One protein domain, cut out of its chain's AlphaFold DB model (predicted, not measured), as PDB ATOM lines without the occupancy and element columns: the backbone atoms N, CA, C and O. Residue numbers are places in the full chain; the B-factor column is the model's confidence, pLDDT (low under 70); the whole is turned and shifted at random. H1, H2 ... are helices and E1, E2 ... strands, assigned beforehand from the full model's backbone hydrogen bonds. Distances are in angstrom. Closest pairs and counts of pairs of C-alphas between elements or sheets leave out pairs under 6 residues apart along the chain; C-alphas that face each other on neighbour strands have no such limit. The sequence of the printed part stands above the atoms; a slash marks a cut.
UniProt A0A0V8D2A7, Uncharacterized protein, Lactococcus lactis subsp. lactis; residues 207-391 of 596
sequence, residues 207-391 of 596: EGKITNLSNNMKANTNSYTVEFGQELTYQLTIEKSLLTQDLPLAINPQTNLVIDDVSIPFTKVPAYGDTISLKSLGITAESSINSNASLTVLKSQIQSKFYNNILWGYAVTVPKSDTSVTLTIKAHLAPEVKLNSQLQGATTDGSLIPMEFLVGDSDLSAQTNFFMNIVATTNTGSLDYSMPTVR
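AT A GLANCE: This is residues 207 to 391 of the 596 residues of an uncharacterized protein of Lactococcus lactis subsp. lactis (UniProt A0A0V8D2A7). Two strongly twisted sheets, E7 E9 E5 E13 E14 and E1 E4 E10 E6, lie face to face as a sandwich that makes one lobe; a second lobe is formed by the sheet E8 E11 E12, with H1 over one of its faces. A small sheet, E2 E3 E15, sits by the sandwich, where E14 runs on into E15, and E10 runs on into E11 from one lobe to the other. The printed part has 185 residues, with one named helix and fifteen named strands in the order E1 to E8, H1, E9 to E15; the class is mostly strand. The two sandwich sheets are antiparallel, in the orders E7 E9 E5 E13 E14 and E1 E4 E10 E6, and the two smaller sheets are mixed. The whole is only just compact, close to loose, with a radius of gyration of the C-alphas of 18.9 A, and only just elongated, spanning 61 by 41 by 23 A.

IN THESE COORDINATES: Find C-alpha 207 at (57.158, -22.467, -26.819), where E1 begins; it runs to residue 210. E2, residues 218 to 220, and E3, residues 223 to 225, are short. E4 takes residues 231 to 238 over 22.5 A, and E5 residues 247 to 253 over 19.1 A. Next come E6, residues 257 to 262, E7, residues 266 to 270, and E8, residues 275 to 277. Look for C-alpha 291 at (19.638, -38.243, 2.359); from there H1 runs 24.6 A to residue 307. E9, residues 312 to 318, is 19.2 A long, E10, residues 325 to 333, 25.7 A, and E11, residues 336 to 344, 23.6 A. E12 holds residues 353 to 360 over 21.7 A, E13 residues 372 to 377 and E14 residues 382 to 386. E15, residues 389 to 391, ends at C-alpha 391, (47.253, -16.253, -10.411).

HOW THE PARTS SIT: Begin with the sheet whose edge strands are E7 and E14. N 267 of E7 and O 315 of E9 are 2.9 A apart, N 251 of E5 and O 314 of E9 2.8 A, N 250 of E5 and O 375 of E13 2.8 A; in the hairpin E13 and E14, N 374 and O 385 are 2.8 A apart. This sheet and E1 E4 E10 E6 form the sandwich, two sheets face to face, 10.8 A centre to centre where they face each other, with strands at 13 degrees. In the second sheet look at N 209 and O 235, 2.9 A, N 232 and O 331, 2.7 A, and N 260 and O 330, 2.8 A. E2 and E3 are a hairpin, with N 219 and O 223 2.8 A apart, and E15 is parallel to E3, with N 391 and O 224 at 2.8 A. E10 runs on into E11 at 91 degrees, and E11 bends by 56 degrees at residue 341. E11 and E12 are a hairpin, with N 339 and O 357 2.9 A apart; E8 is parallel to E11, with N 276 and O 342 at 2.8 A. H1 is on this sheet, making two layers, a helix on one face of a sheet, at a height over the sheet of 8.8 A. It lies over E12, slantwise to the strands at 33 degrees to E12 on the local plane; the closest C-alphas of the two are those of Gln 303 and Val 359, 5.6 A. In H1 every O i to N i+4 pair is within hydrogen-bond range. H1 is apart from E10 and from E13.

THE WHOLE: The two C-alphas farthest apart, those of Asn 290 and Asp 322, are 63.0 A from each other. The printed part has no cut. The long links are E8 to H1, with 13 residues, and E12 to E13, with 11. The mean pLDDT of the printed part is 87.9; residue 221, residues 285 to 293 and residues 379 to 380 are under 70.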
ATOM      1  N   GLU A 207      56.896 -23.730 -27.511       91.50
ATOM      2  CA  GLU A 207      57.158 -22.467 -26.819       91.50
ATOM      3  C   GLU A 207      55.841 -21.735 -26.546       91.50
ATOM      4  O   GLU A 207      55.129 -21.329 -27.465       91.50
ATOM      5  N   GLY A 208      55.514 -21.555 -25.269       91.56
ATOM      6  CA  GLY A 208      54.308 -20.900 -24.785       91.56
ATOM      7  C   GLY A 208      54.596 -19.541 -24.155       91.56
ATOM      8  O   GLY A 208      55.497 -19.397 -23.330       91.56
ATOM      9  N   LYS A 209      53.783 -18.534 -24.478       92.12
ATOM     10  CA  LYS A 209      53.830 -17.207 -23.839       92.12
ATOM     11  C   LYS A 209      52.447 -16.566 -23.741       92.12
ATOM     12  O   LYS A 209      51.546 -16.934 -24.486       92.12
ATOM     13  N   ILE A 210      52.303 -15.568 -22.868       94.12
ATOM     14  CA  ILE A 210      51.135 -14.674 -22.836       94.12
ATOM     15  C   ILE A 210      51.548 -13.322 -23.421       94.12
ATOM     16  O   ILE A 210      52.557 -12.753 -22.999       94.12
ATOM     17  N   THR A 211      50.799 -12.806 -24.398       95.00
ATOM     18  CA  THR A 211      51.226 -11.642 -25.201       95.00
ATOM     19  C   THR A 211      50.481 -10.346 -24.917       95.00
ATOM     20  O   THR A 211      51.012  -9.276 -25.205       95.00
ATOM     21  N   ASN A 212      49.280 -10.409 -24.347       95.56
ATOM     22  CA  ASN A 212      48.428  -9.239 -24.114       95.56
ATOM     23  C   ASN A 212      48.555  -8.648 -22.694       95.56
ATOM     24  O   ASN A 212      47.797  -7.748 -22.336       95.56
ATOM     25  N   LEU A 213      49.514  -9.123 -21.888       93.44
ATOM     26  CA  LEU A 213      49.754  -8.643 -20.524       93.44
ATOM     27  C   LEU A 213      51.025  -7.796 -20.433       93.44
ATOM     28  O   LEU A 213      52.053  -8.102 -21.040       93.44
ATOM     29  N   SER A 214      50.977  -6.742 -19.622       89.31
ATOM     30  CA  SER A 214      52.119  -5.862 -19.383       89.31
ATOM     31  C   SER A 214      53.100  -6.444 -18.358       89.31
ATOM     32  O   SER A 214      52.736  -7.193 -17.454       89.31
ATOM     33  N   ASN A 215      54.373  -6.051 -18.456       87.38
ATOM     34  CA  ASN A 215      55.433  -6.546 -17.567       87.38
ATOM     35  C   ASN A 215      55.201  -6.234 -16.082       87.38
ATOM     36  O   ASN A 215      55.646  -6.994 -15.229       87.38
ATOM     37  N   ASN A 216      54.495  -5.147 -15.755       89.00
ATOM     38  CA  ASN A 216      54.156  -4.806 -14.370       89.00
ATOM     39  C   ASN A 216      53.135  -5.770 -13.737       89.00
ATOM     40  O   ASN A 216      52.937  -5.699 -12.530       89.00
ATOM     41  N   MET A 217      52.517  -6.668 -14.513       92.00
ATOM     42  CA  MET A 217      51.628  -7.727 -14.019       92.00
ATOM     43  C   MET A 217      52.370  -9.030 -13.694       92.00
ATOM     44  O   MET A 217      51.756  -9.972 -13.193       92.00
ATOM     45  N   LYS A 218      53.674  -9.119 -13.997       88.00
ATOM     46  CA  LYS A 218      54.466 -10.321 -13.724       88.00
ATOM     47  C   LYS A 218      54.625 -10.525 -12.218       88.00
ATOM     48  O   LYS A 218      55.101  -9.639 -11.509       88.00
ATOM     49  N   ALA A 219      54.251 -11.716 -11.766       80.50
ATOM     50  CA  ALA A 219      54.505 -12.224 -10.424       80.50
ATOM     51  C   ALA A 219      55.953 -12.730 -10.315       80.50
ATOM     52  O   ALA A 219      56.703 -12.317  -9.433       80.50
ATOM     53  N   ASN A 220      56.351 -13.584 -11.265       77.56
ATOM     54  CA  ASN A 220      57.694 -14.153 -11.407       77.56
ATOM     55  C   ASN A 220      58.058 -14.290 -12.908       77.56
ATOM     56  O   ASN A 220      57.315 -13.821 -13.770       77.56
ATOM     57  N   THR A 221      59.183 -14.944 -13.241       67.25
ATOM     58  CA  THR A 221      59.736 -15.045 -14.613       67.25
ATOM     59  C   THR A 221      58.718 -15.493 -15.677       67.25
ATOM     60  O   THR A 221      58.692 -14.886 -16.746       67.25
ATOM     61  N   ASN A 222      57.831 -16.449 -15.359       72.69
ATOM     62  CA  ASN A 222      56.793 -16.990 -16.255       72.69
ATOM     63  C   ASN A 222      55.415 -17.102 -15.572       72.69
ATOM     64  O   ASN A 222      54.653 -18.040 -15.818       72.69
ATOM     65  N   SER A 223      55.088 -16.156 -14.689       86.12
ATOM     66  CA  SER A 223      53.763 -16.098 -14.065       86.12
ATOM     67  C   SER A 223      53.242 -14.677 -13.918       86.12
ATOM     68  O   SER A 223      54.013 -13.733 -13.738       86.12
ATOM     69  N   TYR A 224      51.921 -14.532 -13.986       92.56
ATOM     70  CA  TYR A 224      51.234 -13.241 -13.958       92.56
ATOM     71  C   TYR A 224      50.140 -13.229 -12.895       92.56
ATOM     72  O   TYR A 224      49.476 -14.240 -12.678       92.56
ATOM     73  N   THR A 225      49.921 -12.073 -12.275       94.69
ATOM     74  CA  THR A 225      48.792 -11.845 -11.363       94.69
ATOM     75  C   THR A 225      47.732 -11.045 -12.099       94.69
ATOM     76  O   THR A 225      47.924  -9.857 -12.370       94.69
ATOM     77  N   VAL A 226      46.625 -11.693 -12.440       95.50
ATOM     78  CA  VAL A 226      45.577 -11.154 -13.309       95.50
ATOM     79  C   VAL A 226      44.251 -11.026 -12.566       95.50
ATOM     80  O   VAL A 226      44.007 -11.660 -11.536       95.50
ATOM     81  N   GLU A 227      43.410 -10.147 -13.091       94.94
ATOM     82  CA  GLU A 227      42.049  -9.945 -12.611       94.94
ATOM     83  C   GLU A 227      41.118 -11.034 -13.163       94.94
ATOM     84  O   GLU A 227      41.338 -11.541 -14.266       94.94
ATOM     85  N   PHE A 228      40.066 -11.387 -12.424       94.56
ATOM     86  CA  PHE A 228      38.999 -12.223 -12.977       94.56
ATOM     87  C   PHE A 228      38.305 -11.531 -14.155       94.56
ATOM     88  O   PHE A 228      38.125 -10.315 -14.172       94.56
ATOM     89  N   GLY A 229      37.953 -12.315 -15.173       93.25
ATOM     90  CA  GLY A 229      37.382 -11.825 -16.429       93.25
ATOM     91  C   GLY A 229      38.370 -11.098 -17.349       93.25
ATOM     92  O   GLY A 229      37.987 -10.706 -18.449       93.25
ATOM     93  N   GLN A 230      39.638 -10.921 -16.955       93.62
ATOM     94  CA  GLN A 230      40.637 -10.349 -17.852       93.62
ATOM     95  C   GLN A 230      40.969 -11.324 -18.986       93.62
ATOM     96  O   GLN A 230      41.352 -12.464 -18.732       93.62
ATOM     97  N   GLU A 231      40.878 -10.843 -20.231       96.50
ATOM     98  CA  GLU A 231      41.300 -11.601 -21.409       96.50
ATOM     99  C   GLU A 231      42.796 -11.936 -21.322       96.50
ATOM    100  O   GLU A 231      43.647 -11.073 -21.080       96.50
ATOM    101  N   LEU A 232      43.121 -13.193 -21.590       98.00
ATOM    102  CA  LEU A 232      44.454 -13.765 -21.679       98.00
ATOM    103  C   LEU A 232      44.652 -14.274 -23.104       98.00
ATOM    104  O   LEU A 232      43.891 -15.108 -23.590       98.00
ATOM    105  N   THR A 233      45.690 -13.788 -23.776       98.19
ATOM    106  CA  THR A 233      46.083 -14.266 -25.104       98.19
ATOM    107  C   THR A 233      47.346 -15.100 -24.975       98.19
ATOM    108  O   THR A 233      48.453 -14.564 -24.861       98.19
ATOM    109  N   TYR A 234      47.173 -16.415 -24.999       97.75
ATOM    110  CA  TYR A 234      48.262 -17.376 -25.053       97.75
ATOM    111  C   TYR A 234      48.695 -17.601 -26.501       97.75
ATOM    112  O   TYR A 234      47.867 -17.745 -27.399       97.75
ATOM    113  N   GLN A 235      50.003 -17.663 -26.725       97.56
ATOM    114  CA  GLN A 235      50.602 -18.113 -27.977       97.56
ATOM    115  C   GLN A 235      51.407 -19.375 -27.719       97.56
ATOM    116  O   GLN A 235      52.312 -19.350 -26.888       97.56
ATOM    117  N   LEU A 236      51.073 -20.442 -28.440       97.50
ATOM    118  CA  LEU A 236      51.813 -21.698 -28.468       97.50
ATOM    119  C   LEU A 236      52.478 -21.836 -29.836       97.50
ATOM    120  O   LEU A 236      51.789 -22.034 -30.836       97.50
ATOM    121  N   THR A 237      53.800 -21.745 -29.886       97.19
ATOM    122  CA  THR A 237      54.594 -22.053 -31.077       97.19
ATOM    123  C   THR A 237      54.992 -23.522 -31.055       97.19
ATOM    124  O   THR A 237      55.473 -24.021 -30.043       97.19
ATOM    125  N   ILE A 238      54.793 -24.197 -32.181       96.06
ATOM    126  CA  ILE A 238      55.092 -25.609 -32.402       96.06
ATOM    127  C   ILE A 238      56.185 -25.687 -33.455       96.06
ATOM    128  O   ILE A 238      56.025 -25.143 -34.555       96.06
ATOM    129  N   GLU A 239      57.292 -26.349 -33.136       91.56
ATOM    130  CA  GLU A 239      58.374 -26.518 -34.097       91.56
ATOM    131  C   GLU A 239      57.945 -27.336 -35.319       91.56
ATOM    132  O   GLU A 239      57.288 -28.370 -35.210       91.56
ATOM    133  N   LYS A 240      58.397 -26.908 -36.506       90.88
ATOM    134  CA  LYS A 240      58.151 -27.617 -37.774       90.88
ATOM    135  C   LYS A 240      58.572 -29.089 -37.762       90.88
ATOM    136  O   LYS A 240      58.030 -29.880 -38.524       90.88
ATOM    137  N   SER A 241      59.542 -29.457 -36.923       84.50
ATOM    138  CA  SER A 241      60.032 -30.832 -36.772       84.50
ATOM    139  C   SER A 241      58.930 -31.795 -36.313       84.50
ATOM    140  O   SER A 241      58.966 -32.969 -36.670       84.50
ATOM    141  N   LEU A 242      57.915 -31.295 -35.600       88.19
ATOM    142  CA  LEU A 242      56.730 -32.058 -35.194       88.19
ATOM    143  C   LEU A 242      55.609 -32.071 -36.243       88.19
ATOM    144  O   LEU A 242      54.642 -32.811 -36.085       88.19
ATOM    145  N   LEU A 243      55.721 -31.270 -37.305       91.69
ATOM    146  CA  LEU A 243      54.658 -31.023 -38.287       91.69
ATOM    147  C   LEU A 243      54.933 -31.706 -39.632       91.69
ATOM    148  O   LEU A 243      54.491 -31.237 -40.677       91.69
ATOM    149  N   THR A 244      55.647 -32.835 -39.623       87.75
ATOM    150  CA  THR A 244      55.868 -33.680 -40.814       87.75
ATOM    151  C   THR A 244      54.593 -34.402 -41.273       87.75
ATOM    152  O   THR A 244      54.480 -34.789 -42.442       87.75
ATOM    153  N   GLN A 245      53.624 -34.517 -40.367       89.75
ATOM    154  CA  GLN A 245      52.263 -35.017 -40.537       89.75
ATOM    155  C   GLN A 245      51.304 -34.156 -39.698       89.75
ATOM    156  O   GLN A 245      51.749 -33.284 -38.948       89.75
ATOM    157  N   ASP A 246      49.999 -34.407 -39.807       94.44
ATOM    158  CA  ASP A 246      49.017 -33.775 -38.928       94.44
ATOM    159  C   ASP A 246      49.278 -34.174 -37.468       94.44
ATOM    160  O   ASP A 246      49.492 -35.350 -37.161       94.44
ATOM    161  N   LEU A 247      49.264 -33.188 -36.571       95.62
ATOM    162  CA  LEU A 247      49.603 -33.346 -35.161       95.62
ATOM    163  C   LEU A 247      48.354 -33.161 -34.286       95.62
ATOM    164  O   LEU A 247      47.876 -32.032 -34.123       95.62
ATOM    165  N   PRO A 248      47.813 -34.242 -33.697       96.75
ATOM    166  CA  PRO A 248      46.752 -34.151 -32.704       96.75
ATOM    167  C   PRO A 248      47.279 -33.558 -31.395       96.75
ATOM    168  O   PRO A 248      48.273 -34.041 -30.844       96.75
ATOM    169  N   LEU A 249      46.577 -32.551 -30.872       97.06
ATOM    170  CA  LEU A 249      46.858 -31.934 -29.579       97.06
ATOM    171  C   LEU A 249      45.608 -31.922 -28.695       97.06
ATOM    172  O   LEU A 249      44.493 -31.699 -29.171       97.06
ATOM    173  N   ALA A 250      45.813 -32.069 -27.392       97.12
ATOM    174  CA  ALA A 250      44.829 -31.769 -26.365       97.12
ATOM    175  C   ALA A 250      45.295 -30.566 -25.540       97.12
ATOM    176  O   ALA A 250      46.390 -30.565 -24.978       97.12
ATOM    177  N   ILE A 251      44.443 -29.548 -25.457       97.69
ATOM    178  CA  ILE A 251      44.627 -28.369 -24.615       97.69
ATOM    179  C   ILE A 251      43.815 -28.587 -23.340       97.69
ATOM    180  O   ILE A 251      42.589 -28.680 -23.383       97.69
ATOM    181  N   ASN A 252      44.498 -28.668 -22.203       95.94
ATOM    182  CA  ASN A 252      43.937 -29.085 -20.924       95.94
ATOM    183  C   ASN A 252      44.110 -27.980 -19.869       95.94
ATOM    184  O   ASN A 252      45.092 -27.991 -19.118       95.94
ATOM    185  N   PRO A 253      43.199 -26.994 -19.821       95.50
ATOM    186  CA  PRO A 253      43.200 -25.967 -18.788       95.50
ATOM    187  C   PRO A 253      42.663 -26.500 -17.455       95.50
ATOM    188  O   PRO A 253      41.780 -27.359 -17.414       95.50
ATOM    189  N   GLN A 254      43.145 -25.940 -16.348       92.50
ATOM    190  CA  GLN A 254      42.455 -26.094 -15.067       92.50
ATOM    191  C   GLN A 254      41.072 -25.436 -15.096       92.50
ATOM    192  O   GLN A 254      40.868 -24.446 -15.790       92.50
ATOM    193  N   THR A 255      40.142 -25.965 -14.299       91.31
ATOM    194  CA  THR A 255      38.709 -25.622 -14.306       91.31
ATOM    195  C   THR A 255      38.380 -24.136 -14.469       91.31
ATOM    196  O   THR A 255      37.592 -23.792 -15.346       91.31
ATOM    197  N   ASN A 256      38.970 -23.260 -13.652       93.50
ATOM    198  CA  ASN A 256      38.665 -21.823 -13.649       93.50
ATOM    199  C   ASN A 256      39.432 -21.011 -14.712       93.50
ATOM    200  O   ASN A 256      39.174 -19.819 -14.853       93.50
ATOM    201  N   LEU A 257      40.345 -21.625 -15.472       95.69
ATOM    202  CA  LEU A 257      40.946 -21.036 -16.670       95.69
ATOM    203  C   LEU A 257      40.100 -21.434 -17.883       95.69
ATOM    204  O   LEU A 257      40.275 -22.495 -18.479       95.69
ATOM    205  N   VAL A 258      39.137 -20.592 -18.234       95.62
ATOM    206  CA  VAL A 258      38.158 -20.891 -19.281       95.62
ATOM    207  C   VAL A 258      38.737 -20.516 -20.640       95.62
ATOM    208  O   VAL A 258      39.205 -19.397 -20.812       95.62
ATOM    209  N   ILE A 259      38.707 -21.445 -21.602       97.75
ATOM    210  CA  ILE A 259      39.068 -21.166 -22.999       97.75
ATOM    211  C   ILE A 259      37.875 -20.521 -23.691       97.75
ATOM    212  O   ILE A 259      36.793 -21.109 -23.735       97.75
ATOM    213  N   ASP A 260      38.111 -19.347 -24.257       97.44
ATOM    214  CA  ASP A 260      37.131 -18.593 -25.030       97.44
ATOM    215  C   ASP A 260      37.200 -18.959 -26.511       97.44
ATOM    216  O   ASP A 260      36.170 -19.112 -27.164       97.44
ATOM    217  N   ASP A 261      38.417 -19.107 -27.041       98.00
ATOM    218  CA  ASP A 261      38.649 -19.386 -28.456       98.00
ATOM    219  C   ASP A 261      40.030 -20.013 -28.699       98.00
ATOM    220  O   ASP A 261      40.979 -19.800 -27.938       98.00
ATOM    221  N   VAL A 262      40.155 -20.748 -29.801       98.25
ATOM    222  CA  VAL A 262      41.425 -21.258 -30.326       98.25
ATOM    223  C   VAL A 262      41.485 -20.906 -31.807       98.25
ATOM    224  O   VAL A 262      40.523 -21.108 -32.538       98.25
ATOM    225  N   SER A 263      42.634 -20.429 -32.285       97.88
ATOM    226  CA  SER A 263      42.808 -19.935 -33.661       97.88
ATOM    227  C   SER A 263      42.625 -20.980 -34.769       97.88
ATOM    228  O   SER A 263      42.783 -20.656 -35.945       97.88
ATOM    229  N   ILE A 264      42.363 -22.234 -34.411       97.00
ATOM    230  CA  ILE A 264      42.072 -23.342 -35.319       97.00
ATOM    231  C   ILE A 264      40.837 -24.099 -34.813       97.00
ATOM    232  O   ILE A 264      40.549 -24.046 -33.616       97.00
ATOM    233  N   PRO A 265      40.120 -24.830 -35.690       97.69
ATOM    234  CA  PRO A 265      38.969 -25.623 -35.278       97.69
ATOM    235  C   PRO A 265      39.302 -26.577 -34.128       97.69
ATOM    236  O   PRO A 265      40.327 -27.262 -34.146       97.69
ATOM    237  N   PHE A 266      38.410 -26.635 -33.143       97.69
ATOM    238  CA  PHE A 266      38.584 -27.441 -31.944       97.69
ATOM    239  C   PHE A 266      37.288 -28.144 -31.546       97.69
ATOM    240  O   PHE A 266      36.189 -27.692 -31.862       97.69
ATOM    241  N   THR A 267      37.425 -29.246 -30.813       97.38
ATOM    242  CA  THR A 267      36.306 -29.945 -30.168       97.38
ATOM    243  C   THR A 267      36.479 -29.883 -28.658       97.38
ATOM    244  O   THR A 267      37.510 -30.299 -28.132       97.38
ATOM    245  N   LYS A 268      35.467 -29.380 -27.948       95.25
ATOM    246  CA  LYS A 268      35.438 -29.387 -26.481       95.25
ATOM    247  C   LYS A 268      35.054 -30.782 -25.983       95.25
ATOM    248  O   LYS A 268      34.005 -31.300 -26.354       95.25
ATOM    249  N   VAL A 269      35.892 -31.372 -25.137       92.44
ATOM    250  CA  VAL A 269      35.759 -32.742 -24.627       92.44
ATOM    251  C   VAL A 269      35.580 -32.699 -23.102       92.44
ATOM    252  O   VAL A 269      36.469 -32.205 -22.407       92.44
ATOM    253  N   PRO A 270      34.457 -33.186 -22.542       89.62
ATOM    254  CA  PRO A 270      34.272 -33.251 -21.094       89.62
ATOM    255  C   PRO A 270      35.184 -34.317 -20.475       89.62
ATOM    256  O   PRO A 270      35.172 -35.472 -20.896       89.62
ATOM    257  N   ALA A 271      35.939 -33.956 -19.436       86.88
ATOM    258  CA  ALA A 271      36.881 -34.866 -18.778       86.88
ATOM    259  C   ALA A 271      36.190 -36.019 -18.024       86.88
ATOM    260  O   ALA A 271      36.763 -37.094 -17.877       86.88
ATOM    261  N   TYR A 272      34.952 -35.803 -17.569       82.75
ATOM    262  CA  TYR A 272      34.162 -36.777 -16.805       82.75
ATOM    263  C   TYR A 272      32.960 -37.332 -17.590       82.75
ATOM    264  O   TYR A 272      32.108 -37.996 -17.009       82.75
ATOM    265  N   GLY A 273      32.873 -37.069 -18.902       80.75
ATOM    266  CA  GLY A 273      31.696 -37.419 -19.703       80.75
ATOM    267  C   GLY A 273      30.401 -36.785 -19.173       80.75
ATOM    268  O   GLY A 273      30.430 -35.766 -18.483       80.75
ATOM    269  N   ASP A 274      29.260 -37.408 -19.481       82.56
ATOM    270  CA  ASP A 274      27.939 -36.935 -19.036       82.56
ATOM    271  C   ASP A 274      27.590 -37.376 -17.602       82.56
ATOM    272  O   ASP A 274      26.679 -36.829 -16.975       82.56
ATOM    273  N   THR A 275      28.308 -38.373 -17.072       87.12
ATOM    274  CA  THR A 275      28.047 -38.996 -15.766       87.12
ATOM    275  C   THR A 275      29.309 -39.042 -14.914       87.12
ATOM    276  O   THR A 275      30.297 -39.672 -15.283       87.12
ATOM    277  N   ILE A 276      29.245 -38.456 -13.722       87.75
ATOM    278  CA  ILE A 276      30.319 -38.486 -12.729       87.75
ATOM    279  C   ILE A 276      30.108 -39.674 -11.792       87.75
ATOM    280  O   ILE A 276      29.085 -39.774 -11.115       87.75
ATOM    281  N   SER A 277      31.104 -40.552 -11.692       86.75
ATOM    282  CA  SER A 277      31.099 -41.656 -10.730       86.75
ATOM    283  C   SER A 277      31.786 -41.248  -9.424       86.75
ATOM    284  O   SER A 277      32.940 -40.822  -9.428       86.75
ATOM    285  N   LEU A 278      31.131 -41.439  -8.271       85.44
ATOM    286  CA  LEU A 278      31.781 -41.215  -6.966       85.44
ATOM    287  C   LEU A 278      33.046 -42.071  -6.804       85.44
ATOM    288  O   LEU A 278      34.067 -41.600  -6.298       85.44
ATOM    289  N   LYS A 279      33.009 -43.307  -7.319       82.62
ATOM    290  CA  LYS A 279      34.138 -44.240  -7.271       82.62
ATOM    291  C   LYS A 279      35.348 -43.716  -8.044       82.62
ATOM    292  O   LYS A 279      36.464 -43.848  -7.549       82.62
ATOM    293  N   SER A 280      35.152 -43.103  -9.217       82.31
ATOM    294  CA  SER A 280      36.266 -42.534  -9.993       82.31
ATOM    295  C   SER A 280      36.902 -41.322  -9.311       82.31
ATOM    296  O   SER A 280      38.057 -41.013  -9.578       82.31
ATOM    297  N   LEU A 281      36.176 -40.658  -8.407       84.06
ATOM    298  CA  LEU A 281      36.683 -39.547  -7.597       84.06
ATOM    299  C   LEU A 281      37.262 -39.991  -6.242       84.06
ATOM    300  O   LEU A 281      37.735 -39.148  -5.474       84.06
ATOM    301  N   GLY A 282      37.224 -41.293  -5.932       84.44
ATOM    302  CA  GLY A 282      37.637 -41.827  -4.633       84.44
ATOM    303  C   GLY A 282      36.743 -41.370  -3.476       84.44
ATOM    304  O   GLY A 282      37.206 -41.291  -2.340       84.44
ATOM    305  N   ILE A 283      35.482 -41.031  -3.756       84.44
ATOM    306  CA  ILE A 283      34.499 -40.589  -2.765       84.44
ATOM    307  C   ILE A 283      33.586 -41.769  -2.431       84.44
ATOM    308  O   ILE A 283      33.113 -42.476  -3.321       84.44
ATOM    309  N   THR A 284      33.334 -41.987  -1.142       75.69
ATOM    310  CA  THR A 284      32.395 -43.013  -0.668       75.69
ATOM    311  C   THR A 284      31.160 -42.325  -0.107       75.69
ATOM    312  O   THR A 284      31.284 -41.392   0.680       75.69
ATOM    313  N   ALA A 285      29.971 -42.773  -0.511       69.62
ATOM    314  CA  ALA A 285      28.728 -42.260   0.047       69.62
ATOM    315  C   ALA A 285      28.559 -42.737   1.499       69.62
ATOM    316  O   ALA A 285      28.549 -43.939   1.765       69.62
ATOM    317  N   GLU A 286      28.403 -41.801   2.439       65.19
ATOM    318  CA  GLU A 286      28.017 -42.125   3.813       65.19
ATOM    319  C   GLU A 286      26.504 -42.358   3.879       65.19
ATOM    320  O   GLU A 286      25.693 -41.429   3.849       65.19
ATOM    321  N   SER A 287      26.116 -43.630   3.970       56.53
ATOM    322  CA  SER A 287      24.719 -44.068   4.067       56.53
ATOM    323  C   SER A 287      24.076 -43.815   5.440       56.53
ATOM    324  O   SER A 287      22.884 -44.063   5.605       56.53
ATOM    325  N   SER A 288      24.841 -43.335   6.427       54.53
ATOM    326  CA  SER A 288      24.391 -43.068   7.803       54.53
ATOM    327  C   SER A 288      23.851 -41.650   8.029       54.53
ATOM    328  O   SER A 288      23.245 -41.390   9.070       54.53
ATOM    329  N   ILE A 289      24.052 -40.732   7.081       51.81
ATOM    330  CA  ILE A 289      23.560 -39.352   7.149       51.81
ATOM    331  C   ILE A 289      22.197 -39.273   6.435       51.81
ATOM    332  O   ILE A 289      21.914 -40.032   5.508       51.81
ATOM    333  N   ASN A 290      21.309 -38.378   6.889       56.50
ATOM    334  CA  ASN A 290      20.039 -38.130   6.202       56.50
ATOM    335  C   ASN A 290      20.283 -37.818   4.706       56.50
ATOM    336  O   ASN A 290      21.258 -37.150   4.366       56.50
ATOM    337  N   SER A 291      19.395 -38.269   3.813       61.72
ATOM    338  CA  SER A 291      19.638 -38.243   2.359       61.72
ATOM    339  C   SER A 291      20.004 -36.859   1.804       61.72
ATOM    340  O   SER A 291      20.835 -36.757   0.908       61.72
ATOM    341  N   ASN A 292      19.436 -35.783   2.357       60.38
ATOM    342  CA  ASN A 292      19.683 -34.416   1.885       60.38
ATOM    343  C   ASN A 292      21.017 -33.847   2.392       60.38
ATOM    344  O   ASN A 292      21.741 -33.202   1.636       60.38
ATOM    345  N   ALA A 293      21.374 -34.095   3.652       56.41
ATOM    346  CA  ALA A 293      22.656 -33.695   4.220       56.41
ATOM    347  C   ALA A 293      23.807 -34.505   3.607       56.41
ATOM    348  O   ALA A 293      24.863 -33.928   3.353       56.41
ATOM    349  N   SER A 294      23.585 -35.781   3.262       74.19
ATOM    350  CA  SER A 294      24.548 -36.582   2.497       74.19
ATOM    351  C   SER A 294      24.835 -35.964   1.129       74.19
ATOM    352  O   SER A 294      25.994 -35.874   0.736       74.19
ATOM    353  N   LEU A 295      23.814 -35.477   0.413       78.69
ATOM    354  CA  LEU A 295      23.997 -34.861  -0.908       78.69
ATOM    355  C   LEU A 295      24.765 -33.538  -0.844       78.69
ATOM    356  O   LEU A 295      25.625 -33.304  -1.689       78.69
ATOM    357  N   THR A 296      24.511 -32.694   0.159       81.19
ATOM    358  CA  THR A 296      25.271 -31.445   0.349       81.19
ATOM    359  C   THR A 296      26.745 -31.721   0.653       81.19
ATOM    360  O   THR A 296      27.621 -31.073   0.078       81.19
ATOM    361  N   VAL A 297      27.035 -32.705   1.512       82.31
ATOM    362  CA  VAL A 297      28.415 -33.113   1.827       82.31
ATOM    363  C   VAL A 297      29.107 -33.691   0.593       82.31
ATOM    364  O   VAL A 297      30.214 -33.265   0.266       82.31
ATOM    365  N   LEU A 298      28.444 -34.593  -0.136       84.00
ATOM    366  CA  LEU A 298      28.966 -35.162  -1.382       84.00
ATOM    367  C   LEU A 298      29.248 -34.075  -2.419       84.00
ATOM    368  O   LEU A 298      30.322 -34.067  -3.017       84.00
ATOM    369  N   LYS A 299      28.322 -33.127  -2.597       86.19
ATOM    370  CA  LYS A 299      28.491 -31.995  -3.513       86.19
ATOM    371  C   LYS A 299      29.743 -31.186  -3.166       86.19
ATOM    372  O   LYS A 299      30.564 -30.962  -4.051       86.19
ATOM    373  N   SER A 300      29.933 -30.841  -1.892       83.69
ATOM    374  CA  SER A 300      31.125 -30.116  -1.428       83.69
ATOM    375  C   SER A 300      32.421 -30.909  -1.649       83.69
ATOM    376  O   SER A 300      33.403 -30.364  -2.154       83.69
ATOM    377  N   GLN A 301      32.425 -32.214  -1.357       85.50
ATOM    378  CA  GLN A 301      33.585 -33.074  -1.613       85.50
ATOM    379  C   GLN A 301      33.935 -33.129  -3.105       85.50
ATOM    380  O   GLN A 301      35.105 -32.992  -3.459       85.50
ATOM    381  N   ILE A 302      32.942 -33.277  -3.984       87.19
ATOM    382  CA  ILE A 302      33.138 -33.292  -5.439       87.19
ATOM    383  C   ILE A 302      33.668 -31.940  -5.938       87.19
ATOM    384  O   ILE A 302      34.653 -31.914  -6.675       87.19
ATOM    385  N   GLN A 303      33.074 -30.821  -5.510       86.88
ATOM    386  CA  GLN A 303      33.521 -29.471  -5.888       86.88
ATOM    387  C   GLN A 303      34.998 -29.250  -5.530       86.88
ATOM    388  O   GLN A 303      35.781 -28.842  -6.391       86.88
ATOM    389  N   SER A 304      35.411 -29.667  -4.327       81.12
ATOM    390  CA  SER A 304      36.811 -29.576  -3.888       81.12
ATOM    391  C   SER A 304      37.779 -30.403  -4.749       81.12
ATOM    392  O   SER A 304      38.956 -30.060  -4.880       81.12
ATOM    393  N   LYS A 305      37.303 -31.493  -5.375       85.06
ATOM    394  CA  LYS A 305      38.091 -32.270  -6.341       85.06
ATOM    395  C   LYS A 305      38.184 -31.541  -7.674       85.06
ATOM    396  O   LYS A 305      39.273 -31.477  -8.236       85.06
ATOM    397  N   PHE A 306      37.092 -30.991  -8.191       87.12
ATOM    398  CA  PHE A 306      37.093 -30.315  -9.494       87.12
ATOM    399  C   PHE A 306      37.946 -29.061  -9.530       87.12
ATOM    400  O   PHE A 306      38.547 -28.769 -10.563       87.12
ATOM    401  N   TYR A 307      38.068 -28.386  -8.397       78.19
ATOM    402  CA  TYR A 307      38.884 -27.194  -8.241       78.19
ATOM    403  C   TYR A 307      40.307 -27.316  -8.824       78.19
ATOM    404  O   TYR A 307      40.748 -26.463  -9.586       78.19
ATOM    405  N   ASN A 308      41.008 -28.417  -8.533       74.38
ATOM    406  CA  ASN A 308      42.391 -28.631  -8.981       74.38
ATOM    407  C   ASN A 308      42.516 -29.449 -10.278       74.38
ATOM    408  O   ASN A 308      43.634 -29.772 -10.683       74.38
ATOM    409  N   ASN A 309      41.400 -29.808 -10.913       84.62
ATOM    410  CA  ASN A 309      41.363 -30.716 -12.056       84.62
ATOM    411  C   ASN A 309      41.020 -29.997 -13.369       84.62
ATOM    412  O   ASN A 309      40.858 -28.780 -13.423       84.62
ATOM    413  N   ILE A 310      40.951 -30.782 -14.442       88.50
ATOM    414  CA  ILE A 310      40.456 -30.372 -15.755       88.50
ATOM    415  C   ILE A 310      38.988 -30.800 -15.831       88.50
ATOM    416  O   ILE A 310      38.686 -31.976 -15.629       88.50
ATOM    417  N   LEU A 311      38.074 -29.868 -16.112       89.56
ATOM    418  CA  LEU A 311      36.680 -30.211 -16.438       89.56
ATOM    419  C   LEU A 311      36.476 -30.431 -17.936       89.56
ATOM    420  O   LEU A 311      35.700 -31.302 -18.332       89.56
ATOM    421  N   TRP A 312      37.176 -29.657 -18.766       91.81
ATOM    422  CA  TRP A 312      37.080 -29.732 -20.219       91.81
ATOM    423  C   TRP A 312      38.461 -29.659 -20.852       91.81
ATOM    424  O   TRP A 312      39.204 -28.713 -20.599       91.81
ATOM    425  N   GLY A 313      38.768 -30.639 -21.697       94.94
ATOM    426  CA  GLY A 313      39.867 -30.566 -22.651       94.94
ATOM    427  C   GLY A 313      39.380 -30.023 -23.992       94.94
ATOM    428  O   GLY A 313      38.187 -30.063 -24.300       94.94
ATOM    429  N   TYR A 314      40.297 -29.522 -24.808       97.44
ATOM    430  CA  TYR A 314      40.005 -29.028 -26.151       97.44
ATOM    431  C   TYR A 314      40.921 -29.755 -27.130       97.44
ATOM    432  O   TYR A 314      42.135 -29.562 -27.121       97.44
ATOM    433  N   ALA A 315      40.335 -30.636 -27.936       97.44
ATOM    434  CA  ALA A 315      41.050 -31.405 -28.942       97.44
ATOM    435  C   ALA A 315      41.179 -30.586 -30.227       97.44
ATOM    436  O   ALA A 315      40.178 -30.079 -30.744       97.44
ATOM    437  N   VAL A 316      42.399 -30.476 -30.746       97.44
ATOM    438  CA  VAL A 316      42.717 -29.800 -32.008       97.44
ATOM    439  C   VAL A 316      43.634 -30.664 -32.861       97.44
ATOM    440  O   VAL A 316      44.348 -31.532 -32.358       97.44
ATOM    441  N   THR A 317      43.647 -30.407 -34.164       97.38
ATOM    442  CA  THR A 317      44.603 -31.021 -35.088       97.38
ATOM    443  C   THR A 317      45.343 -29.917 -35.816       97.38
ATOM    444  O   THR A 317      44.737 -29.125 -36.538       97.38
ATOM    445  N   VAL A 318      46.654 -29.843 -35.599       96.81
ATOM    446  CA  VAL A 318      47.522 -28.900 -36.305       96.81
ATOM    447  C   VAL A 318      47.938 -29.553 -37.618       96.81
ATOM    448  O   VAL A 318      48.487 -30.654 -37.580       96.81
ATOM    449  N   PRO A 319      47.663 -28.930 -38.774       94.94
ATOM    450  CA  PRO A 319      47.976 -29.541 -40.056       94.94
ATOM    451  C   PRO A 319      49.488 -29.641 -40.263       94.94
ATOM    452  O   PRO A 319      50.254 -28.811 -39.757       94.94
ATOM    453  N   LYS A 320      49.899 -30.621 -41.071       95.00
ATOM    454  CA  LYS A 320      51.264 -30.717 -41.603       95.00
ATOM    455  C   LYS A 320      51.747 -29.355 -42.125       95.00
ATOM    456  O   LYS A 320      51.029 -28.673 -42.857       95.00
ATOM    457  N   SER A 321      52.988 -28.994 -41.805       94.31
ATOM    458  CA  SER A 321      53.596 -27.727 -42.210       94.31
ATOM    459  C   SER A 321      55.113 -27.842 -42.349       94.31
ATOM    460  O   SER A 321      55.782 -28.452 -41.520       94.31
ATOM    461  N   ASP A 322      55.672 -27.172 -43.360       92.69
ATOM    462  CA  ASP A 322      57.126 -27.066 -43.554       92.69
ATOM    463  C   ASP A 322      57.758 -25.938 -42.703       92.69
ATOM    464  O   ASP A 322      58.981 -25.748 -42.685       92.69
ATOM    465  N   THR A 323      56.931 -25.176 -41.982       94.88
ATOM    466  CA  THR A 323      57.327 -24.092 -41.071       94.88
ATOM    467  C   THR A 323      56.691 -24.263 -39.693       94.88
ATOM    468  O   THR A 323      55.661 -24.921 -39.547       94.88
ATOM    469  N   SER A 324      57.314 -23.670 -38.667       95.56
ATOM    470  CA  SER A 324      56.760 -23.677 -37.313       95.56
ATOM    471  C   SER A 324      55.425 -22.932 -37.298       95.56
ATOM    472  O   SER A 324      55.284 -21.897 -37.956       95.56
ATOM    473  N   VAL A 325      54.452 -23.449 -36.551       97.44
ATOM    474  CA  VAL A 325      53.089 -22.902 -36.478       97.44
ATOM    475  C   VAL A 325      52.861 -22.295 -35.101       97.44
ATOM    476  O   VAL A 325      53.228 -22.894 -34.097       97.44
ATOM    477  N   THR A 326      52.225 -21.125 -35.041       97.88
ATOM    478  CA  THR A 326      51.801 -20.508 -33.777       97.88
ATOM    479  C   THR A 326      50.282 -20.545 -33.664       97.88
ATOM    480  O   THR A 326      49.580 -19.944 -34.476       97.88
ATOM    481  N   LEU A 327      49.777 -21.213 -32.630       97.88
ATOM    482  CA  LEU A 327      48.370 -21.187 -32.244       97.88
ATOM    483  C   LEU A 327      48.125 -20.044 -31.264       97.88
ATOM    484  O   LEU A 327      48.918 -19.821 -30.348       97.88
ATOM    485  N   THR A 328      47.013 -19.337 -31.440       98.44
ATOM    486  CA  THR A 328      46.520 -18.368 -30.456       98.44
ATOM    487  C   THR A 328      45.368 -18.991 -29.685       98.44
ATOM    488  O   THR A 328      44.417 -19.479 -30.289       98.44
ATOM    489  N   ILE A 329      45.456 -18.970 -28.359       98.56
ATOM    490  CA  ILE A 329      44.427 -19.473 -27.448       98.56
ATOM    491  C   ILE A 329      43.982 -18.292 -26.587       98.56
ATOM    492  O   ILE A 329      44.792 -17.706 -25.864       98.56
ATOM    493  N   LYS A 330      42.709 -17.921 -26.688       98.56
ATOM    494  CA  LYS A 330      42.101 -16.894 -25.841       98.56
ATOM    495  C   LYS A 330      41.440 -17.553 -24.647       98.56
ATOM    496  O   LYS A 330      40.765 -18.570 -24.796       98.56
ATOM    497  N   ALA A 331      41.652 -16.981 -23.476       98.31
ATOM    498  CA  ALA A 331      41.108 -17.487 -22.231       98.31
ATOM    499  C   ALA A 331      40.852 -16.352 -21.241       98.31
ATOM    500  O   ALA A 331      41.354 -15.242 -21.413       98.31
ATOM    501  N   HIS A 332      40.166 -16.651 -20.146       96.69
ATOM    502  CA  HIS A 332      40.077 -15.774 -18.983       96.69
ATOM    503  C   HIS A 332      40.005 -16.595 -17.694       96.69
ATOM    504  O   HIS A 332      39.706 -17.792 -17.707       96.69
ATOM    505  N   LEU A 333      40.284 -15.949 -16.560       94.81
ATOM    506  CA  LEU A 333      40.017 -16.545 -15.253       94.81
ATOM    507  C   LEU A 333      38.581 -16.258 -14.824       94.81
ATOM    508  O   LEU A 333      38.215 -15.097 -14.640       94.81
ATOM    509  N   ALA A 334      37.795 -17.312 -14.639       93.94
ATOM    510  CA  ALA A 334      36.436 -17.229 -14.130       93.94
ATOM    511  C   ALA A 334      36.420 -17.423 -12.598       93.94
ATOM    512  O   ALA A 334      37.007 -18.393 -12.106       93.94
ATOM    513  N   PRO A 335      35.732 -16.552 -11.835       91.88
ATOM    514  CA  PRO A 335      35.597 -16.709 -10.382       91.88
ATOM    515  C   PRO A 335      34.783 -17.957 -10.017       91.88
ATOM    516  O   PRO A 335      35.065 -18.627  -9.028       91.88
ATOM    517  N   GLU A 336      33.819 -18.317 -10.863       90.81
ATOM    518  CA  GLU A 336      32.983 -19.497 -10.709       90.81
ATOM    519  C   GLU A 336      32.750 -20.182 -12.058       90.81
ATOM    520  O   GLU A 336      32.662 -19.545 -13.108       90.81
ATOM    521  N   VAL A 337      32.634 -21.506 -12.021       91.06
ATOM    522  CA  VAL A 337      32.355 -22.346 -13.182       91.06
ATOM    523  C   VAL A 337      31.243 -23.323 -12.823       91.06
ATOM    524  O   VAL A 337      31.336 -24.051 -11.836       91.06
ATOM    525  N   LYS A 338      30.189 -23.359 -13.642       89.06
ATOM    526  CA  LYS A 338      29.035 -24.246 -13.440       89.06
ATOM    527  C   LYS A 338      29.161 -25.503 -14.287       89.06
ATOM    528  O   LYS A 338      29.413 -25.430 -15.490       89.06
ATOM    529  N   LEU A 339      28.936 -26.653 -13.662       88.19
ATOM    530  CA  LEU A 339      28.894 -27.957 -14.314       88.19
ATOM    531  C   LEU A 339      27.594 -28.667 -13.948       88.19
ATOM    532  O   LEU A 339      27.343 -28.939 -12.779       88.19
ATOM    533  N   ASN A 340      26.809 -29.027 -14.959       89.31
ATOM    534  CA  ASN A 340      25.638 -29.883 -14.803       89.31
ATOM    535  C   ASN A 340      25.990 -31.298 -15.251       89.31
ATOM    536  O   ASN A 340      26.495 -31.479 -16.356       89.31
ATOM    537  N   SER A 341      25.742 -32.294 -14.403       89.38
ATOM    538  CA  SER A 341      26.044 -33.694 -14.718       89.38
ATOM    539  C   SER A 341      25.163 -34.656 -13.919       89.38
ATOM    540  O   SER A 341      24.454 -34.260 -12.990       89.38
ATOM    541  N   GLN A 342      25.183 -35.929 -14.305       90.25
ATOM    542  CA  GLN A 342      24.509 -37.017 -13.606       90.25
ATOM    543  C   GLN A 342      25.474 -37.679 -12.619       90.25
ATOM    544  O   GLN A 342      26.544 -38.143 -13.002       90.25
ATOM    545  N   LEU A 343      25.108 -37.746 -11.343       88.62
ATOM    546  CA  LEU A 343      25.912 -38.373 -10.300       88.62
ATOM    547  C   LEU A 343      25.548 -39.853 -10.157       88.62
ATOM    548  O   LEU A 343      24.404 -40.191  -9.855       88.62
ATOM    549  N   GLN A 344      26.541 -40.728 -10.314       87.38
ATOM    550  CA  GLN A 344      26.426 -42.169 -10.113       87.38
ATOM    551  C   GLN A 344      27.053 -42.600  -8.780       87.38
ATOM    552  O   GLN A 344      28.155 -42.176  -8.418       87.38
ATOM    553  N   GLY A 345      26.378 -43.518  -8.083       80.94
ATOM    554  CA  GLY A 345      26.865 -44.139  -6.844       80.94
ATOM    555  C   GLY A 345      26.464 -43.402  -5.566       80.94
ATOM    556  O   GLY A 345      26.872 -43.806  -4.482       80.94
ATOM    557  N   ALA A 346      25.661 -42.341  -5.683       79.88
ATOM    558  CA  ALA A 346      25.078 -41.639  -4.542       79.88
ATOM    559  C   ALA A 346      23.860 -42.371  -3.945       79.88
ATOM    560  O   ALA A 346      23.486 -42.103  -2.805       79.88
ATOM    561  N   THR A 347      23.255 -43.300  -4.689       75.12
ATOM    562  CA  THR A 347      22.143 -44.144  -4.237       75.12
ATOM    563  C   THR A 347      22.538 -45.620  -4.242       75.12
ATOM    564  O   THR A 347      23.436 -46.046  -4.972       75.12
ATOM    565  N   THR A 348      21.853 -46.425  -3.429       73.62
ATOM    566  CA  THR A 348      22.077 -47.876  -3.345       73.62
ATOM    567  C   THR A 348      21.420 -48.663  -4.480       73.62
ATOM    568  O   THR A 348      21.838 -49.785  -4.755       73.62
ATOM    569  N   ASP A 349      20.417 -48.090  -5.148       77.81
ATOM    570  CA  ASP A 349      19.688 -48.690  -6.275       77.81
ATOM    571  C   ASP A 349      20.355 -48.436  -7.642       77.81
ATOM    572  O   ASP A 349      19.897 -48.955  -8.658       77.81
ATOM    573  N   GLY A 350      21.440 -47.651  -7.677       76.12
ATOM    574  CA  GLY A 350      22.162 -47.301  -8.902       76.12
ATOM    575  C   GLY A 350      21.535 -46.169  -9.722       76.12
ATOM    576  O   GLY A 350      22.054 -45.860 -10.797       76.12
ATOM    577  N   SER A 351      20.464 -45.541  -9.230       84.94
ATOM    578  CA  SER A 351      19.848 -44.364  -9.847       84.94
ATOM    579  C   SER A 351      20.843 -43.207 -10.012       84.94
ATOM    580  O   SER A 351      21.700 -42.955  -9.162       84.94
ATOM    581  N   LEU A 352      20.710 -42.481 -11.123       88.25
ATOM    582  CA  LEU A 352      21.497 -41.281 -11.403       88.25
ATOM    583  C   LEU A 352      20.817 -40.051 -10.801       88.25
ATOM    584  O   LEU A 352      19.606 -39.875 -10.944       88.25
ATOM    585  N   ILE A 353      21.597 -39.190 -10.147       88.00
ATOM    586  CA  ILE A 353      21.094 -37.942  -9.563       88.00
ATOM    587  C   ILE A 353      21.591 -36.755 -10.395       88.00
ATOM    588  O   ILE A 353      22.800 -36.519 -10.417       88.00
ATOM    589  N   PRO A 354      20.711 -35.962 -11.031       89.88
ATOM    590  CA  PRO A 354      21.131 -34.724 -11.672       89.88
ATOM    591  C   PRO A 354      21.647 -33.751 -10.612       89.88
ATOM    592  O   PRO A 354      20.976 -33.490  -9.611       89.88
ATOM    593  N   MET A 355      22.837 -33.204 -10.830       88.06
ATOM    594  CA  MET A 355      23.460 -32.274  -9.899       88.06
ATOM    595  C   MET A 355      24.175 -31.151 -10.645       88.06
ATOM    596  O   MET A 355      24.914 -31.384 -11.603       88.06
ATOM    597  N   GLU A 356      23.960 -29.928 -10.163       89.62
ATOM    598  CA  GLU A 356      24.764 -28.767 -10.532       89.62
ATOM    599  C   GLU A 356      25.909 -28.614  -9.526       89.62
ATOM    600  O   GLU A 356      25.680 -28.556  -8.311       89.62
ATOM    601  N   PHE A 357      27.131 -28.508 -10.032       87.38
ATOM    602  CA  PHE A 357      28.338 -28.197  -9.279       87.38
ATOM    603  C   PHE A 357      28.795 -26.781  -9.618       87.38
ATOM    604  O   PHE A 357      28.930 -26.433 -10.790       87.38
ATOM    605  N   LEU A 358      29.063 -25.986  -8.585       88.06
ATOM    606  CA  LEU A 358      29.682 -24.666  -8.703       88.06
ATOM    607  C   LEU A 358      31.145 -24.777  -8.264       88.06
ATOM    608  O   LEU A 358      31.400 -25.054  -7.097       88.06
ATOM    609  N   VAL A 359      32.095 -24.651  -9.181       87.50
ATOM    610  CA  VAL A 359      33.528 -24.791  -8.887       87.50
ATOM    611  C   VAL A 359      34.174 -23.412  -8.894       87.50
ATOM    612  O   VAL A 359      34.122 -22.715  -9.907       87.50
ATOM    613  N   GLY A 360      34.770 -23.010  -7.772       84.56
ATOM    614  CA  GLY A 360      35.333 -21.670  -7.592       84.56
ATOM    615  C   GLY A 360      34.918 -21.034  -6.265       84.56
ATOM    616  O   GLY A 360      34.644 -21.737  -5.294       84.56
ATOM    617  N   ASP A 361      34.894 -19.704  -6.220       82.19
ATOM    618  CA  ASP A 361      34.589 -18.880  -5.042       82.19
ATOM    619  C   ASP A 361      35.331 -19.302  -3.762       82.19
ATOM    620  O   ASP A 361      36.535 -19.086  -3.648       82.19
ATOM    621  N   SER A 362      34.641 -19.889  -2.777       75.00
ATOM    622  CA  SER A 362      35.187 -20.214  -1.448       75.00
ATOM    623  C   SER A 362      36.390 -21.153  -1.468       75.00
ATOM    624  O   SER A 362      37.150 -21.178  -0.502       75.00
ATOM    625  N   ASP A 363      36.566 -21.900  -2.557       76.38
ATOM    626  CA  ASP A 363      37.718 -22.778  -2.757       76.38
ATOM    627  C   ASP A 363      38.944 -22.017  -3.307       76.38
ATOM    628  O   ASP A 363      40.072 -22.508  -3.216       76.38
ATOM    629  N   LEU A 364      38.748 -20.800  -3.837       83.12
ATOM    630  CA  LEU A 364      39.795 -19.945  -4.393       83.12
ATOM    631  C   LEU A 364      40.582 -19.220  -3.302       83.12
ATOM    632  O   LEU A 364      40.039 -18.578  -2.405       83.12
ATOM    633  N   SER A 365      41.904 -19.230  -3.457       84.06
ATOM    634  CA  SER A 365      42.823 -18.396  -2.676       84.06
ATOM    635  C   SER A 365      43.806 -17.659  -3.580       84.06
ATOM    636  O   SER A 365      44.043 -18.075  -4.716       84.06
ATOM    637  N   ALA A 366      44.463 -16.616  -3.064       83.69
ATOM    638  CA  ALA A 366      45.548 -15.956  -3.793       83.69
ATOM    639  C   ALA A 366      46.714 -16.913  -4.115       83.69
ATOM    640  O   ALA A 366      47.446 -16.696  -5.070       83.69
ATOM    641  N   GLN A 367      46.896 -18.014  -3.386       82.19
ATOM    642  CA  GLN A 367      47.980 -18.967  -3.670       82.19
ATOM    643  C   GLN A 367      47.672 -19.918  -4.835       82.19
ATOM    644  O   GLN A 367      48.520 -20.720  -5.230       82.19
ATOM    645  N   THR A 368      46.472 -19.830  -5.400       85.38
ATOM    646  CA  THR A 368      46.026 -20.708  -6.478       85.38
ATOM    647  C   THR A 368      46.743 -20.374  -7.772       85.38
ATOM    648  O   THR A 368      46.686 -19.245  -8.256       85.38
ATOM    649  N   ASN A 369      47.396 -21.384  -8.341       87.88
ATOM    650  CA  ASN A 369      47.891 -21.345  -9.707       87.88
ATOM    651  C   ASN A 369      46.785 -21.816 -10.643       87.88
ATOM    652  O   ASN A 369      46.181 -22.846 -10.363       87.88
ATOM    653  N   PHE A 370      46.605 -21.114 -11.755       91.81
ATOM    654  CA  PHE A 370      45.830 -21.576 -12.897       91.81
ATOM    655  C   PHE A 370      46.777 -21.770 -14.072       91.81
ATOM    656  O   PHE A 370      47.480 -20.841 -14.483       91.81
ATOM    657  N   PHE A 371      46.809 -22.983 -14.601       91.25
ATOM    658  CA  PHE A 371      47.678 -23.352 -15.709       91.25
ATOM    659  C   PHE A 371      46.924 -24.164 -16.757       91.25
ATOM    660  O   PHE A 371      45.799 -24.627 -16.549       91.25
ATOM    661  N   MET A 372      47.578 -24.329 -17.900       93.50
ATOM    662  CA  MET A 372      47.093 -25.098 -19.032       93.50
ATOM    663  C   MET A 372      48.217 -25.986 -19.532       93.50
ATOM    664  O   MET A 372      49.320 -25.503 -19.782       93.50
ATOM    665  N   ASN A 373      47.920 -27.271 -19.691       94.19
ATOM    666  CA  ASN A 373      48.852 -28.227 -20.269       94.19
ATOM    667  C   ASN A 373      48.474 -28.511 -21.720       94.19
ATOM    668  O   ASN A 373      47.295 -28.629 -22.051       94.19
ATOM    669  N   ILE A 374      49.481 -28.655 -22.567       96.00
ATOM    670  CA  ILE A 374      49.365 -29.109 -23.946       96.00
ATOM    671  C   ILE A 374      49.909 -30.527 -23.994       96.00
ATOM    672  O   ILE A 374      51.028 -30.768 -23.548       96.00
ATOM    673  N   VAL A 375      49.120 -31.445 -24.537       95.38
ATOM    674  CA  VAL A 375      49.520 -32.838 -24.740       95.38
ATOM    675  C   VAL A 375      49.472 -33.128 -26.229       95.38
ATOM    676  O   VAL A 375      48.417 -32.991 -26.850       95.38
ATOM    677  N   ALA A 376      50.600 -33.518 -26.808       94.25
ATOM    678  CA  ALA A 376      50.721 -33.880 -28.212       94.25
ATOM    679  C   ALA A 376      50.960 -35.379 -28.357       94.25
ATOM    680  O   ALA A 376      51.813 -35.938 -27.672       94.25
ATOM    681  N   THR A 377      50.242 -36.030 -29.273       87.19
ATOM    682  CA  THR A 377      50.476 -37.447 -29.592       87.19
ATOM    683  C   THR A 377      51.315 -37.555 -30.858       87.19
ATOM    684  O   THR A 377      50.848 -37.198 -31.939       87.19
ATOM    685  N   THR A 378      52.546 -38.051 -30.737       82.12
ATOM    686  CA  THR A 378      53.446 -38.300 -31.873       82.12
ATOM    687  C   THR A 378      53.634 -39.803 -32.097       82.12
ATOM    688  O   THR A 378      53.263 -40.631 -31.264       82.12
ATOM    689  N   ASN A 379      54.276 -40.173 -33.207       68.94
ATOM    690  CA  ASN A 379      54.632 -41.570 -33.487       68.94
ATOM    691  C   ASN A 379      55.674 -42.127 -32.492       68.94
ATOM    692  O   ASN A 379      55.832 -43.342 -32.375       68.94
ATOM    693  N   THR A 380      56.404 -41.258 -31.784       65.75
ATOM    694  CA  THR A 380      57.468 -41.638 -30.845       65.75
ATOM    695  C   THR A 380      57.026 -41.603 -29.381       65.75
ATOM    696  O   THR A 380      57.718 -42.181 -28.539       65.75
ATOM    697  N   GLY A 381      55.873 -40.999 -29.075       71.62
ATOM    698  CA  GLY A 381      55.284 -40.956 -27.738       71.62
ATOM    699  C   GLY A 381      54.416 -39.718 -27.502       71.62
ATOM    700  O   GLY A 381      54.132 -38.946 -28.416       71.62
ATOM    701  N   SER A 382      53.991 -39.531 -26.252       83.19
ATOM    702  CA  SER A 382      53.342 -38.290 -25.822       83.19
ATOM    703  C   SER A 382      54.393 -37.229 -25.504       83.19
ATOM    704  O   SER A 382      55.425 -37.542 -24.905       83.19
ATOM    705  N   LEU A 383      54.120 -35.984 -25.884       87.19
ATOM    706  CA  LEU A 383      54.874 -34.813 -25.449       87.19
ATOM    707  C   LEU A 383      53.952 -33.912 -24.633       87.19
ATOM    708  O   LEU A 383      52.837 -33.617 -25.060       87.19
ATOM    709  N   ASP A 384      54.439 -33.446 -23.491       90.12
ATOM    710  CA  ASP A 384      53.689 -32.642 -22.535       90.12
ATOM    711  C   ASP A 384      54.368 -31.286 -22.374       90.12
ATOM    712  O   ASP A 384      55.595 -31.195 -22.270       90.12
ATOM    713  N   TYR A 385      53.573 -30.221 -22.348       91.56
ATOM    714  CA  TYR A 385      54.070 -28.862 -22.194       91.56
ATOM    715  C   TYR A 385      53.160 -28.021 -21.306       91.56
ATOM    716  O   TYR A 385      51.954 -27.941 -21.541       91.56
ATOM    717  N   SER A 386      53.731 -27.356 -20.304       91.38
ATOM    718  CA  SER A 386      53.004 -26.413 -19.453       91.38
ATOM    719  C   SER A 386      53.081 -24.999 -20.026       91.38
ATOM    720  O   SER A 386      54.158 -24.418 -20.141       91.38
ATOM    721  N   MET A 387      51.925 -24.402 -20.317       92.50
ATOM    722  CA  MET A 387      51.823 -22.979 -20.655       92.50
ATOM    723  C   MET A 387      52.129 -22.098 -19.426       92.50
ATOM    724  O   MET A 387      52.045 -22.580 -18.290       92.50
ATOM    725  N   PRO A 388      52.441 -20.798 -19.614       90.56
ATOM    726  CA  PRO A 388      52.638 -19.874 -18.499       90.56
ATOM    727  C   PRO A 388      51.450 -19.840 -17.531       90.56
ATOM    728  O   PRO A 388      50.285 -19.810 -17.936       90.56
ATOM    729  N   THR A 389      51.753 -19.779 -16.241       91.38
ATOM    730  CA  THR A 389      50.744 -19.796 -15.180       91.38
ATOM    731  C   THR A 389      50.226 -18.401 -14.881       91.38
ATOM    732  O   THR A 389      50.966 -17.413 -14.892       91.38
ATOM    733  N   VAL A 390      48.954 -18.317 -14.522       93.62
ATOM    734  CA  VAL A 390      48.355 -17.105 -13.973       93.62
ATOM    735  C   VAL A 390      47.853 -17.358 -12.555       93.62
ATOM    736  O   VAL A 390      47.504 -18.475 -12.178       93.62
ATOM    737  N   ARG A 391      47.849 -16.308 -11.746       92.31
ATOM    738  CA  ARG A 391      47.253 -16.253 -10.411       92.31
ATOM    739  C   ARG A 391      46.316 -15.068 -10.344       92.31
ATOM    740  O   ARG A 391      46.356 -14.190 -11.202       92.31
TER     741      ARG A 391